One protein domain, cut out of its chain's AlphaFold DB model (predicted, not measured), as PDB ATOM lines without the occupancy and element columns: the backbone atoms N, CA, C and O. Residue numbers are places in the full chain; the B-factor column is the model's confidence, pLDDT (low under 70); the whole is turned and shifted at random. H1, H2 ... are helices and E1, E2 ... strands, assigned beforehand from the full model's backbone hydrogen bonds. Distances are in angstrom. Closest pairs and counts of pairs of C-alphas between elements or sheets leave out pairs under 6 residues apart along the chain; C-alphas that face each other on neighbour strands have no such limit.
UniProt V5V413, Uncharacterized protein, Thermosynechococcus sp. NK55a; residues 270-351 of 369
ATOM      1  N   ILE A 270       8.391   5.684  18.725       90.75
ATOM      2  CA  ILE A 270       7.846   5.418  20.052       90.75
ATOM      3  C   ILE A 270       6.494   4.753  19.857       90.75
ATOM      4  O   ILE A 270       5.626   5.286  19.163       90.75
ATOM      5  N   ALA A 271       6.334   3.572  20.440       93.06
ATOM      6  CA  ALA A 271       5.135   2.760  20.349       93.06
ATOM      7  C   ALA A 271       4.609   2.438  21.744       93.06
ATOM      8  O   ALA A 271       5.376   2.307  22.697       93.06
ATOM      9  N   ARG A 272       3.296   2.288  21.862       94.81
ATOM     10  CA  ARG A 272       2.644   1.979  23.123       94.81
ATOM     11  C   ARG A 272       1.474   1.034  22.923       94.81
ATOM     12  O   ARG A 272       0.786   1.080  21.906       94.81
ATOM     13  N   VAL A 273       1.243   0.195  23.923       96.81
ATOM     14  CA  VAL A 273       0.086  -0.690  24.019       96.81
ATOM     15  C   VAL A 273      -0.310  -0.869  25.485       96.81
ATOM     16  O   VAL A 273       0.552  -0.823  26.362       96.81
ATOM     17  N   GLY A 274      -1.599  -1.071  25.762       96.62
ATOM     18  CA  GLY A 274      -2.097  -1.271  27.118       96.62
ATOM     19  C   GLY A 274      -2.014  -0.018  27.990       96.62
ATOM     20  O   GLY A 274      -1.937   1.127  27.519       96.62
ATOM     21  N   TRP A 275      -2.048  -0.240  29.297       95.25
ATOM     22  CA  TRP A 275      -2.008   0.827  30.282       95.25
ATOM     23  C   TRP A 275      -0.596   1.356  30.511       95.25
ATOM     24  O   TRP A 275       0.373   0.606  30.583       95.25
ATOM     25  N   ASN A 276      -0.489   2.674  30.680       91.94
ATOM     26  CA  ASN A 276       0.683   3.256  31.331       91.94
ATOM     27  C   ASN A 276       0.525   3.178  32.857       91.94
ATOM     28  O   ASN A 276      -0.520   2.788  33.380       91.94
ATOM     29  N   VAL A 277       1.559   3.618  33.569       90.81
ATOM     30  CA  VAL A 277       1.606   3.638  35.035       90.81
ATOM     31  C   VAL A 277       0.398   4.358  35.646       90.81
ATOM     32  O   VAL A 277      -0.237   3.816  36.547       90.81
ATOM     33  N   ARG A 278       0.045   5.554  35.152       89.88
ATOM     34  CA  ARG A 278      -1.065   6.346  35.706       89.88
ATOM     35  C   ARG A 278      -2.412   5.666  35.479       89.88
ATOM     36  O   ARG A 278      -3.211   5.577  36.404       89.88
ATOM     37  N   GLN A 279      -2.655   5.170  34.270       92.31
ATOM     38  CA  GLN A 279      -3.876   4.446  33.932       92.31
ATOM     39  C   GLN A 279      -4.008   3.193  34.788       92.31
ATOM     40  O   GLN A 279      -5.043   2.991  35.413       92.31
ATOM     41  N   ALA A 280      -2.949   2.390  34.884       92.81
ATOM     42  CA  ALA A 280      -2.973   1.185  35.693       92.81
ATOM     43  C   ALA A 280      -3.232   1.514  37.175       92.81
ATOM     44  O   ALA A 280      -4.072   0.869  37.782       92.81
ATOM     45  N   GLN A 281      -2.631   2.572  37.734       90.81
ATOM     46  CA  GLN A 281      -2.931   3.046  39.100       90.81
ATOM     47  C   GLN A 281      -4.366   3.555  39.283       90.81
ATOM     48  O   GLN A 281      -4.912   3.473  40.379       90.81
ATOM     49  N   GLN A 282      -4.964   4.132  38.243       90.38
ATOM     50  CA  GLN A 282      -6.326   4.655  38.300       90.38
ATOM     51  C   GLN A 282      -7.373   3.538  38.199       90.38
ATOM     52  O   GLN A 282      -8.398   3.595  38.879       90.38
ATOM     53  N   TYR A 283      -7.134   2.543  37.342       89.50
ATOM     54  CA  TYR A 283      -8.072   1.446  37.094       89.50
ATOM     55  C   TYR A 283      -7.889   0.273  38.059       89.50
ATOM     56  O   TYR A 283      -8.868  -0.392  38.399       89.50
ATOM     57  N   LEU A 284      -6.666   0.028  38.531       88.50
ATOM     58  CA  LEU A 284      -6.367  -1.024  39.494       88.50
ATOM     59  C   LEU A 284      -6.237  -0.453  40.902       88.50
ATOM     60  O   LEU A 284      -5.570   0.546  41.142       88.50
ATOM     61  N   ARG A 285      -6.835  -1.152  41.868       84.56
ATOM     62  CA  ARG A 285      -6.690  -0.856  43.305       84.56
ATOM     63  C   ARG A 285      -5.529  -1.617  43.952       84.56
ATOM     64  O   ARG A 285      -5.449  -1.711  45.174       84.56
ATOM     65  N   GLU A 286      -4.655  -2.193  43.140       87.50
ATOM     66  CA  GLU A 286      -3.481  -2.948  43.564       87.50
ATOM     67  C   GLU A 286      -2.202  -2.247  43.083       87.50
ATOM     68  O   GLU A 286      -2.232  -1.507  42.099       87.50
ATOM     69  N   PRO A 287      -1.067  -2.419  43.780       90.06
ATOM     70  CA  PRO A 287       0.190  -1.862  43.340       90.06
ATOM     71  C   PRO A 287       0.638  -2.545  42.058       90.06
ATOM     72  O   PRO A 287       0.501  -3.754  41.865       90.06
ATOM     73  N   ILE A 288       1.251  -1.723  41.231       94.00
ATOM     74  CA  ILE A 288       1.851  -2.110  39.971       94.00
ATOM     75  C   ILE A 288       3.369  -2.034  40.095       94.00
ATOM     76  O   ILE A 288       3.913  -1.259  40.888       94.00
ATOM     77  N   GLN A 289       4.046  -2.839  39.295       93.75
ATOM     78  CA  GLN A 289       5.481  -2.785  39.092       93.75
ATOM     79  C   GLN A 289       5.770  -2.236  37.699       93.75
ATOM     80  O   GLN A 289       5.014  -2.468  36.754       93.75
ATOM     81  N   CYS A 290       6.885  -1.521  37.585       93.81
ATOM     82  CA  CYS A 290       7.409  -1.065  36.310       93.81
ATOM     83  C   CYS A 290       8.780  -1.696  36.112       93.81
ATOM     84  O   CYS A 290       9.651  -1.526  36.970       93.81
ATOM     85  N   TRP A 291       8.973  -2.410  35.007       94.75
ATOM     86  CA  TRP A 291      10.286  -2.934  34.636       94.75
ATOM     87  C   TRP A 291      10.792  -2.194  33.406       94.75
ATOM     88  O   TRP A 291      10.057  -2.028  32.431       94.75
ATOM     89  N   GLU A 292      12.040  -1.736  33.467       95.25
ATOM     90  CA  GLU A 292      12.750  -1.257  32.285       95.25
ATOM     91  C   GLU A 292      13.284  -2.470  31.520       95.25
ATOM     92  O   GLU A 292      13.799  -3.428  32.104       95.25
ATOM     93  N   ILE A 293      13.080  -2.444  30.208       96.38
ATOM     94  CA  ILE A 293      13.477  -3.500  29.289       96.38
ATOM     95  C   ILE A 293      14.295  -2.906  28.155       96.38
ATOM     96  O   ILE A 293      14.110  -1.751  27.768       96.38
ATOM     97  N   GLN A 294      15.167  -3.720  27.586       96.31
ATOM     98  CA  GLN A 294      15.975  -3.342  26.442       96.31
ATOM     99  C   GLN A 294      16.039  -4.463  25.415       96.31
ATOM    100  O   GLN A 294      15.821  -5.633  25.720       96.31
ATOM    101  N   GLN A 295      16.370  -4.085  24.191       94.25
ATOM    102  CA  GLN A 295      16.730  -5.012  23.134       94.25
ATOM    103  C   GLN A 295      17.945  -4.448  22.409       94.25
ATOM    104  O   GLN A 295      17.902  -3.324  21.904       94.25
ATOM    105  N   LEU A 296      19.028  -5.221  22.375       90.50
ATOM    106  CA  LEU A 296      20.208  -4.897  21.587       90.50
ATOM    107  C   LEU A 296      20.163  -5.687  20.286       90.50
ATOM    108  O   LEU A 296      20.105  -6.914  20.296       90.50
ATOM    109  N   THR A 297      20.214  -4.976  19.167       83.69
ATOM    110  CA  THR A 297      20.391  -5.572  17.843       83.69
ATOM    111  C   THR A 297      21.620  -4.952  17.170       83.69
ATOM    112  O   THR A 297      22.105  -3.910  17.627       83.69
ATOM    113  N   PRO A 298      22.150  -5.545  16.083       81.88
ATOM    114  CA  PRO A 298      23.227  -4.923  15.305       81.88
ATOM    115  C   PRO A 298      22.894  -3.498  14.838       81.88
ATOM    116  O   PRO A 298      23.780  -2.681  14.611       81.88
ATOM    117  N   GLU A 299      21.605  -3.188  14.714       75.69
ATOM    118  CA  GLU A 299      21.083  -1.901  14.274       75.69
ATOM    119  C   GLU A 299      20.918  -0.857  15.393       75.69
ATOM    120  O   GLU A 299      20.503   0.272  15.112       75.69
ATOM    121  N   GLY A 300      21.211  -1.221  16.645       84.56
ATOM    122  CA  GLY A 300      21.207  -0.323  17.796       84.56
ATOM    123  C   GLY A 300      20.423  -0.845  19.000       84.56
ATOM    124  O   GLY A 300      19.925  -1.970  19.033       84.56
ATOM    125  N   GLN A 301      20.313   0.008  20.017       90.81
ATOM    126  CA  GLN A 301      19.583  -0.285  21.248       90.81
ATOM    127  C   GLN A 301      18.143   0.237  21.155       90.81
ATOM    128  O   GLN A 301      17.906   1.392  20.797       90.81
ATOM    129  N   SER A 302      17.179  -0.609  21.514       93.69
ATOM    130  CA  SER A 302      15.798  -0.213  21.803       93.69
ATOM    131  C   SER A 302      15.550  -0.297  23.308       93.69
ATOM    132  O   SER A 302      16.072  -1.188  23.978       93.69
ATOM    133  N   LEU A 303      14.764   0.636  23.837       95.56
ATOM    134  CA  LEU A 303      14.452   0.769  25.260       95.56
ATOM    135  C   LEU A 303      12.943   0.703  25.470       95.56
ATOM    136  O   LEU A 303      12.166   1.094  24.600       95.56
ATOM    137  N   GLY A 304      12.511   0.241  26.634       95.69
ATOM    138  CA  GLY A 304      11.099   0.131  26.953       95.69
ATOM    139  C   GLY A 304      10.828   0.137  28.446       95.69
ATOM    140  O   GLY A 304      11.707  -0.112  29.267       95.69
ATOM    141  N   GLN A 305       9.576   0.403  28.787       96.81
ATOM    142  CA  GLN A 305       9.023   0.215  30.114       96.81
ATOM    143  C   GLN A 305       7.753  -0.621  29.998       96.81
ATOM    144  O   GLN A 305       6.857  -0.295  29.217       96.81
ATOM    145  N   VAL A 306       7.666  -1.680  30.796       97.31
ATOM    146  CA  VAL A 306       6.456  -2.495  30.932       97.31
ATOM    147  C   VAL A 306       5.792  -2.242  32.275       97.31
ATOM    148  O   VAL A 306       6.464  -2.034  33.286       97.31
ATOM    149  N   VAL A 307       4.464  -2.271  32.274       96.88
ATOM    150  CA  VAL A 307       3.617  -2.133  33.460       96.88
ATOM    151  C   VAL A 307       3.043  -3.499  33.799       96.88
ATOM    152  O   VAL A 307       2.511  -4.181  32.924       96.88
ATOM    153  N   ILE A 308       3.174  -3.906  35.059       96.69
ATOM    154  CA  ILE A 308       2.892  -5.272  35.509       96.69
ATOM    155  C   ILE A 308       2.105  -5.222  36.817       96.69
ATOM    156  O   ILE A 308       2.379  -4.379  37.671       96.69
ATOM    157  N   ASN A 309       1.125  -6.107  36.996       95.31
ATOM    158  CA  ASN A 309       0.421  -6.240  38.276       95.31
ATOM    159  C   ASN A 309       1.158  -7.147  39.280       95.31
ATOM    160  O   ASN A 309       2.223  -7.701  39.002       95.31
ATOM    161  N   ARG A 310       0.586  -7.326  40.478       93.12
ATOM    162  CA  ARG A 310       1.153  -8.189  41.533       93.12
ATOM    163  C   ARG A 310       1.287  -9.656  41.117       93.12
ATOM    164  O   ARG A 310       2.123 -10.367  41.664       93.12
ATOM    165  N   GLN A 311       0.457 -10.104  40.185       94.00
ATOM    166  CA  GLN A 311       0.378 -11.470  39.678       94.00
ATOM    167  C   GLN A 311       1.398 -11.720  38.553       94.00
ATOM    168  O   GLN A 311       1.458 -12.822  38.009       94.00
ATOM    169  N   GLY A 312       2.204 -10.716  38.191       95.00
ATOM    170  CA  GLY A 312       3.187 -10.825  37.116       95.00
ATOM    171  C   GLY A 312       2.573 -10.752  35.715       95.00
ATOM    172  O   GLY A 312       3.219 -11.170  34.755       95.00
ATOM    173  N   GLN A 313       1.340 -10.253  35.579       97.06
ATOM    174  CA  GLN A 313       0.678 -10.077  34.288       97.06
ATOM    175  C   GLN A 313       1.052  -8.741  33.648       97.06
ATOM    176  O   GLN A 313       1.099  -7.711  34.321       97.06
ATOM    177  N   LEU A 314       1.276  -8.758  32.337       97.94
ATOM    178  CA  LEU A 314       1.551  -7.575  31.535       97.94
ATOM    179  C   LEU A 314       0.280  -6.739  31.353       97.94
ATOM    180  O   LEU A 314      -0.682  -7.200  30.746       97.94
ATOM    181  N   LEU A 315       0.312  -5.488  31.800       97.69
ATOM    182  CA  LEU A 315      -0.782  -4.525  31.648       97.69
ATOM    183  C   LEU A 315      -0.547  -3.526  30.516       97.69
ATOM    184  O   LEU A 315      -1.483  -2.916  30.007       97.69
ATOM    185  N   GLY A 316       0.708  -3.316  30.133       97.75
ATOM    186  CA  GLY A 316       1.056  -2.399  29.061       97.75
ATOM    187  C   GLY A 316       2.553  -2.280  28.854       97.75
ATOM    188  O   GLY A 316       3.353  -2.716  29.682       97.75
ATOM    189  N   ALA A 317       2.921  -1.699  27.720       97.50
ATOM    190  CA  ALA A 317       4.300  -1.451  27.341       97.50
ATOM    191  C   ALA A 317       4.405  -0.122  26.592       97.50
ATOM    192  O   ALA A 317       3.635   0.129  25.660       97.50
ATOM    193  N   THR A 318       5.388   0.689  26.968       96.50
ATOM    194  CA  THR A 318       5.823   1.883  26.239       96.50
ATOM    195  C   THR A 318       7.246   1.626  25.756       96.50
ATOM    196  O   THR A 318       8.123   1.303  26.551       96.50
ATOM    197  N   LEU A 319       7.475   1.713  24.450       95.44
ATOM    198  CA  LEU A 319       8.692   1.257  23.778       95.44
ATOM    199  C   LEU A 319       9.246   2.367  22.892       95.44
ATOM    200  O   LEU A 319       8.485   3.087  22.253       95.44
ATOM    201  N   MET A 320      10.564   2.452  22.796       93.31
ATOM    202  CA  MET A 320      11.294   3.375  21.939       93.31
ATOM    203  C   MET A 320      12.400   2.623  21.202       93.31
ATOM    204  O   MET A 320      13.136   1.842  21.802       93.31
ATOM    205  N   GLY A 321      12.542   2.876  19.906       90.12
ATOM    206  CA  GLY A 321      13.596   2.274  19.093       90.12
ATOM    207  C   GLY A 321      13.068   1.568  17.856       90.12
ATOM    208  O   GLY A 321      11.862   1.482  17.619       90.12
ATOM    209  N   ARG A 322      13.992   1.032  17.057       86.88
ATOM    210  CA  ARG A 322      13.681   0.373  15.777       86.88
ATOM    211  C   ARG A 322      12.726  -0.808  15.944       86.88
ATOM    212  O   ARG A 322      11.887  -1.047  15.079       86.88
ATOM    213  N   ALA A 323      12.799  -1.505  17.076       90.25
ATOM    214  CA  ALA A 323      11.930  -2.635  17.367       90.25
ATOM    215  C   ALA A 323      10.580  -2.250  17.993       90.25
ATOM    216  O   ALA A 323       9.714  -3.117  18.127       90.25
ATOM    217  N   ALA A 324      10.362  -0.983  18.371       92.44
ATOM    218  CA  ALA A 324       9.212  -0.565  19.176       92.44
ATOM    219  C   ALA A 324       7.866  -0.900  18.514       92.44
ATOM    220  O   ALA A 324       6.994  -1.495  19.146       92.44
ATOM    221  N   ILE A 325       7.697  -0.582  17.226       91.50
ATOM    222  CA  ILE A 325       6.424  -0.803  16.517       91.50
ATOM    223  C   ILE A 325       6.119  -2.299  16.408       91.50
ATOM    224  O   ILE A 325       5.028  -2.732  16.781       91.50
ATOM    225  N   ALA A 326       7.074  -3.100  15.929       91.06
ATOM    226  CA  ALA A 326       6.895  -4.545  15.795       91.06
ATOM    227  C   ALA A 326       6.630  -5.203  17.159       91.06
ATOM    228  O   ALA A 326       5.671  -5.960  17.304       91.06
ATOM    229  N   SER A 327       7.411  -4.834  18.174       95.19
ATOM    230  CA  SER A 327       7.291  -5.377  19.526       95.19
ATOM    231  C   SER A 327       5.971  -4.987  20.185       95.19
ATOM    232  O   SER A 327       5.342  -5.832  20.812       95.19
ATOM    233  N   SER A 328       5.463  -3.765  19.977       95.56
ATOM    234  CA  SER A 328       4.157  -3.349  20.518       95.56
ATOM    235  C   SER A 328       3.000  -4.238  20.036       95.56
ATOM    236  O   SER A 328       2.069  -4.506  20.793       95.56
ATOM    237  N   ARG A 329       3.082  -4.766  18.804       94.69
ATOM    238  CA  ARG A 329       2.110  -5.723  18.246       94.69
ATOM    239  C   ARG A 329       2.257  -7.127  18.828       94.69
ATOM    240  O   ARG A 329       1.298  -7.893  18.807       94.69
ATOM    241  N   ILE A 330       3.450  -7.482  19.298       96.00
ATOM    242  CA  ILE A 330       3.670  -8.720  20.044       96.00
ATOM    243  C   ILE A 330       3.079  -8.543  21.440       96.00
ATOM    244  O   ILE A 330       2.160  -9.274  21.795       96.00
ATOM    245  N   PHE A 331       3.505  -7.517  22.183       97.88
ATOM    246  CA  PHE A 331       3.003  -7.225  23.528       97.88
ATOM    247  C   PHE A 331       1.474  -7.106  23.579       97.88
ATOM    248  O   PHE A 331       0.873  -7.608  24.524       97.88
ATOM    249  N   SER A 332       0.822  -6.555  22.547       97.12
ATOM    250  CA  SER A 332      -0.647  -6.486  22.488       97.12
ATOM    251  C   SER A 332      -1.350  -7.842  22.586       97.12
ATOM    252  O   SER A 332      -2.431  -7.940  23.170       97.12
ATOM    253  N   ARG A 333      -0.734  -8.905  22.054       96.00
ATOM    254  CA  ARG A 333      -1.257 -10.278  22.123       96.00
ATOM    255  C   ARG A 333      -1.053 -10.921  23.496       96.00
ATOM    256  O   ARG A 333      -1.785 -11.845  23.840       96.00
ATOM    257  N   TYR A 334      -0.085 -10.426  24.263       96.56
ATOM    258  CA  TYR A 334       0.285 -10.941  25.582       96.56
ATOM    259  C   TYR A 334      -0.214 -10.074  26.744       96.56
ATOM    260  O   TYR A 334       0.098 -10.372  27.895       96.56
ATOM    261  N   LEU A 335      -1.006  -9.029  26.482       97.38
ATOM    262  CA  LEU A 335      -1.696  -8.306  27.550       97.38
ATOM    263  C   LEU A 335      -2.545  -9.267  28.386       97.38
ATOM    264  O   LEU A 335      -3.241 -10.127  27.837       97.38
ATOM    265  N   ASP A 336      -2.474  -9.082  29.701       96.75
ATOM    266  CA  ASP A 336      -3.053  -9.909  30.765       96.75
ATOM    267  C   ASP A 336      -2.425 -11.310  30.908       96.75
ATOM    268  O   ASP A 336      -2.887 -12.132  31.702       96.75
ATOM    269  N   GLN A 337      -1.339 -11.588  30.179       97.19
ATOM    270  CA  GLN A 337      -0.539 -12.809  30.313       97.19
ATOM    271  C   GLN A 337       0.766 -12.548  31.070       97.19
ATOM    272  O   GLN A 337       1.086 -11.412  31.408       97.19
ATOM    273  N   ASN A 338       1.536 -13.605  31.346       97.00
ATOM    274  CA  ASN A 338       2.803 -13.514  32.070       97.00
ATOM    275  C   ASN A 338       3.787 -12.542  31.382       97.00
ATOM    276  O   ASN A 338       4.179 -12.745  30.231       97.00
ATOM    277  N   ALA A 339       4.203 -11.501  32.108       96.44
ATOM    278  CA  ALA A 339       5.041 -10.433  31.578       96.44
ATOM    279  C   ALA A 339       6.442 -10.915  31.194       96.44
ATOM    280  O   ALA A 339       6.951 -10.513  30.152       96.44
ATOM    281  N   PHE A 340       7.048 -11.804  31.986       95.81
ATOM    282  CA  PHE A 340       8.368 -12.353  31.678       95.81
ATOM    283  C   PHE A 340       8.349 -13.119  30.348       95.81
ATOM    284  O   PHE A 340       9.160 -12.844  29.469       95.81
ATOM    285  N   ALA A 341       7.356 -13.990  30.149       94.62
ATOM    286  CA  ALA A 341       7.175 -14.709  28.890       94.62
ATOM    287  C   ALA A 341       6.953 -13.757  27.703       94.62
ATOM    288  O   ALA A 341       7.523 -13.970  26.635       94.62
ATOM    289  N   ALA A 342       6.167 -12.691  27.889       96.19
ATOM    290  CA  ALA A 342       5.934 -11.686  26.855       96.19
ATOM    291  C   ALA A 342       7.226 -10.954  26.448       96.19
ATOM    292  O   ALA A 342       7.486 -10.785  25.257       96.19
ATOM    293  N   ILE A 343       8.040 -10.553  27.432       97.06
ATOM    294  CA  ILE A 343       9.335  -9.881  27.240       97.06
ATOM    295  C   ILE A 343      10.289 -10.795  26.463       97.06
ATOM    296  O   ILE A 343      10.777 -10.404  25.402       97.06
ATOM    297  N   THR A 344      10.475 -12.034  26.926       95.00
ATOM    298  CA  THR A 344      11.350 -13.015  26.270       95.00
ATOM    299  C   THR A 344      10.882 -13.335  24.853       95.00
ATOM    300  O   THR A 344      11.690 -13.351  23.928       95.00
ATOM    301  N   TYR A 345       9.578 -13.542  24.646       95.19
ATOM    302  CA  TYR A 345       9.030 -13.853  23.323       95.19
ATOM    303  C   TYR A 345       9.184 -12.690  22.333       95.19
ATOM    304  O   TYR A 345       9.410 -12.910  21.145       95.19
ATOM    305  N   ALA A 346       9.098 -11.444  22.806       94.50
ATOM    306  CA  ALA A 346       9.366 -10.269  21.983       94.50
ATOM    307  C   ALA A 346      10.870 -10.072  21.679       94.50
ATOM    308  O   ALA A 346      11.215  -9.181  20.900       94.50
ATOM    309  N   GLY A 347      11.761 -10.874  22.277       94.69
ATOM    310  CA  GLY A 347      13.214 -10.745  22.149       94.69
ATOM    311  C   GLY A 347      13.796  -9.584  22.959       94.69
ATOM    312  O   GLY A 347      14.822  -9.035  22.569       94.69
ATOM    313  N   TRP A 348      13.112  -9.176  24.030       96.31
ATOM    314  CA  TRP A 348      13.563  -8.144  24.961       96.31
ATOM    315  C   TRP A 348      14.108  -8.787  26.235       96.31
ATOM    316  O   TRP A 348      13.764  -9.918  26.583       96.31
ATOM    317  N   GLU A 349      14.927  -8.039  26.961       95.50
ATOM    318  CA  GLU A 349      15.537  -8.455  28.220       95.50
ATOM    319  C   GLU A 349      15.312  -7.395  29.297       95.50
ATOM    320  O   GLU A 349      15.138  -6.211  28.997       95.50
ATOM    321  N   LEU A 350      15.310  -7.813  30.564       92.62
ATOM    322  CA  LEU A 350      15.245  -6.884  31.691       92.62
ATOM    323  C   LEU A 350      16.542  -6.088  31.784       92.62
ATOM    324  O   LEU A 350      17.637  -6.650  31.761       92.62
ATOM    325  N   GLU A 351      16.425  -4.776  31.953       83.56
ATOM    326  CA  GLU A 351      17.586  -3.943  32.223       83.56
ATOM    327  C   GLU A 351      18.020  -4.173  33.681       83.56
ATOM    328  O   GLU A 351      17.370  -3.723  34.626       83.56
TER     329      GLU A 351
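Overview. This is residues 270 to 351 of the 369 residues of an uncharacterized protein of Thermosynechococcus sp. NK55a (UniProt V5V413). A twisted sheet of four strands has two helices, H2 and H3, over one face and the short helix H1 on the opposite face. The long hairpin of E2 and E3 runs along the longest axis, and residues 349 to 350 pair with E2 at the sheet's edge. The 82 printed residues include three named helices and four named strands, in the order E1 H1 E2 E3 E4 H2 H3; the sheet's order is E1 E4 E3 E2, all antiparallel. The class is mixed, and the whole is compact, with a radius of gyration of the C-alphas of 11.8 A and spans of 41 by 22 by 21 A.

Along the chain. E1, residues 270 to 274, begins at C-alpha 270 (7.846, 5.418, 20.052). H1 is residues 277 to 283. E2, residues 289 to 297, is 26.1 A long, E3, residues 300 to 308, 26.0 A, and E4, residues 314 to 320, 17.5 A. H2, residues 324 to 334, is 15.1 A long. H3, residues 339 to 345, ends at C-alpha 345 (9.030, -13.853, 23.323).

Arrangement. E1 and E4 are antiparallel, with N 271 and O 319 2.9 A apart. E2, E3 and E4 form a meander, each strand the antiparallel neighbour of the one before: N 293 and O 304 are 2.9 A apart, N 305 and O 318 2.8 A. H1 is on the sheet, closest at the C-alphas of Val 277 and Val 307, 6.3 A. On the opposite face, H2 runs along E4 at a height over the sheet of 7.8 A. H3, on the same face as H2, touches it, the closest C-alphas being those of Tyr 334 and Ala 342, 5.8 A; they run opposite ways at a steep tilt of 56 degrees. H1 and H3 have every O i to N i+4 pair within hydrogen-bond range, H2 5 of 7.

Size, cuts and confidence. The C-alphas farthest apart, of Arg 285 and Pro 298, are 41.2 A apart. The printed part has no cut, its links between named elements are tight, and no printed residue is under 70 in pLDDT.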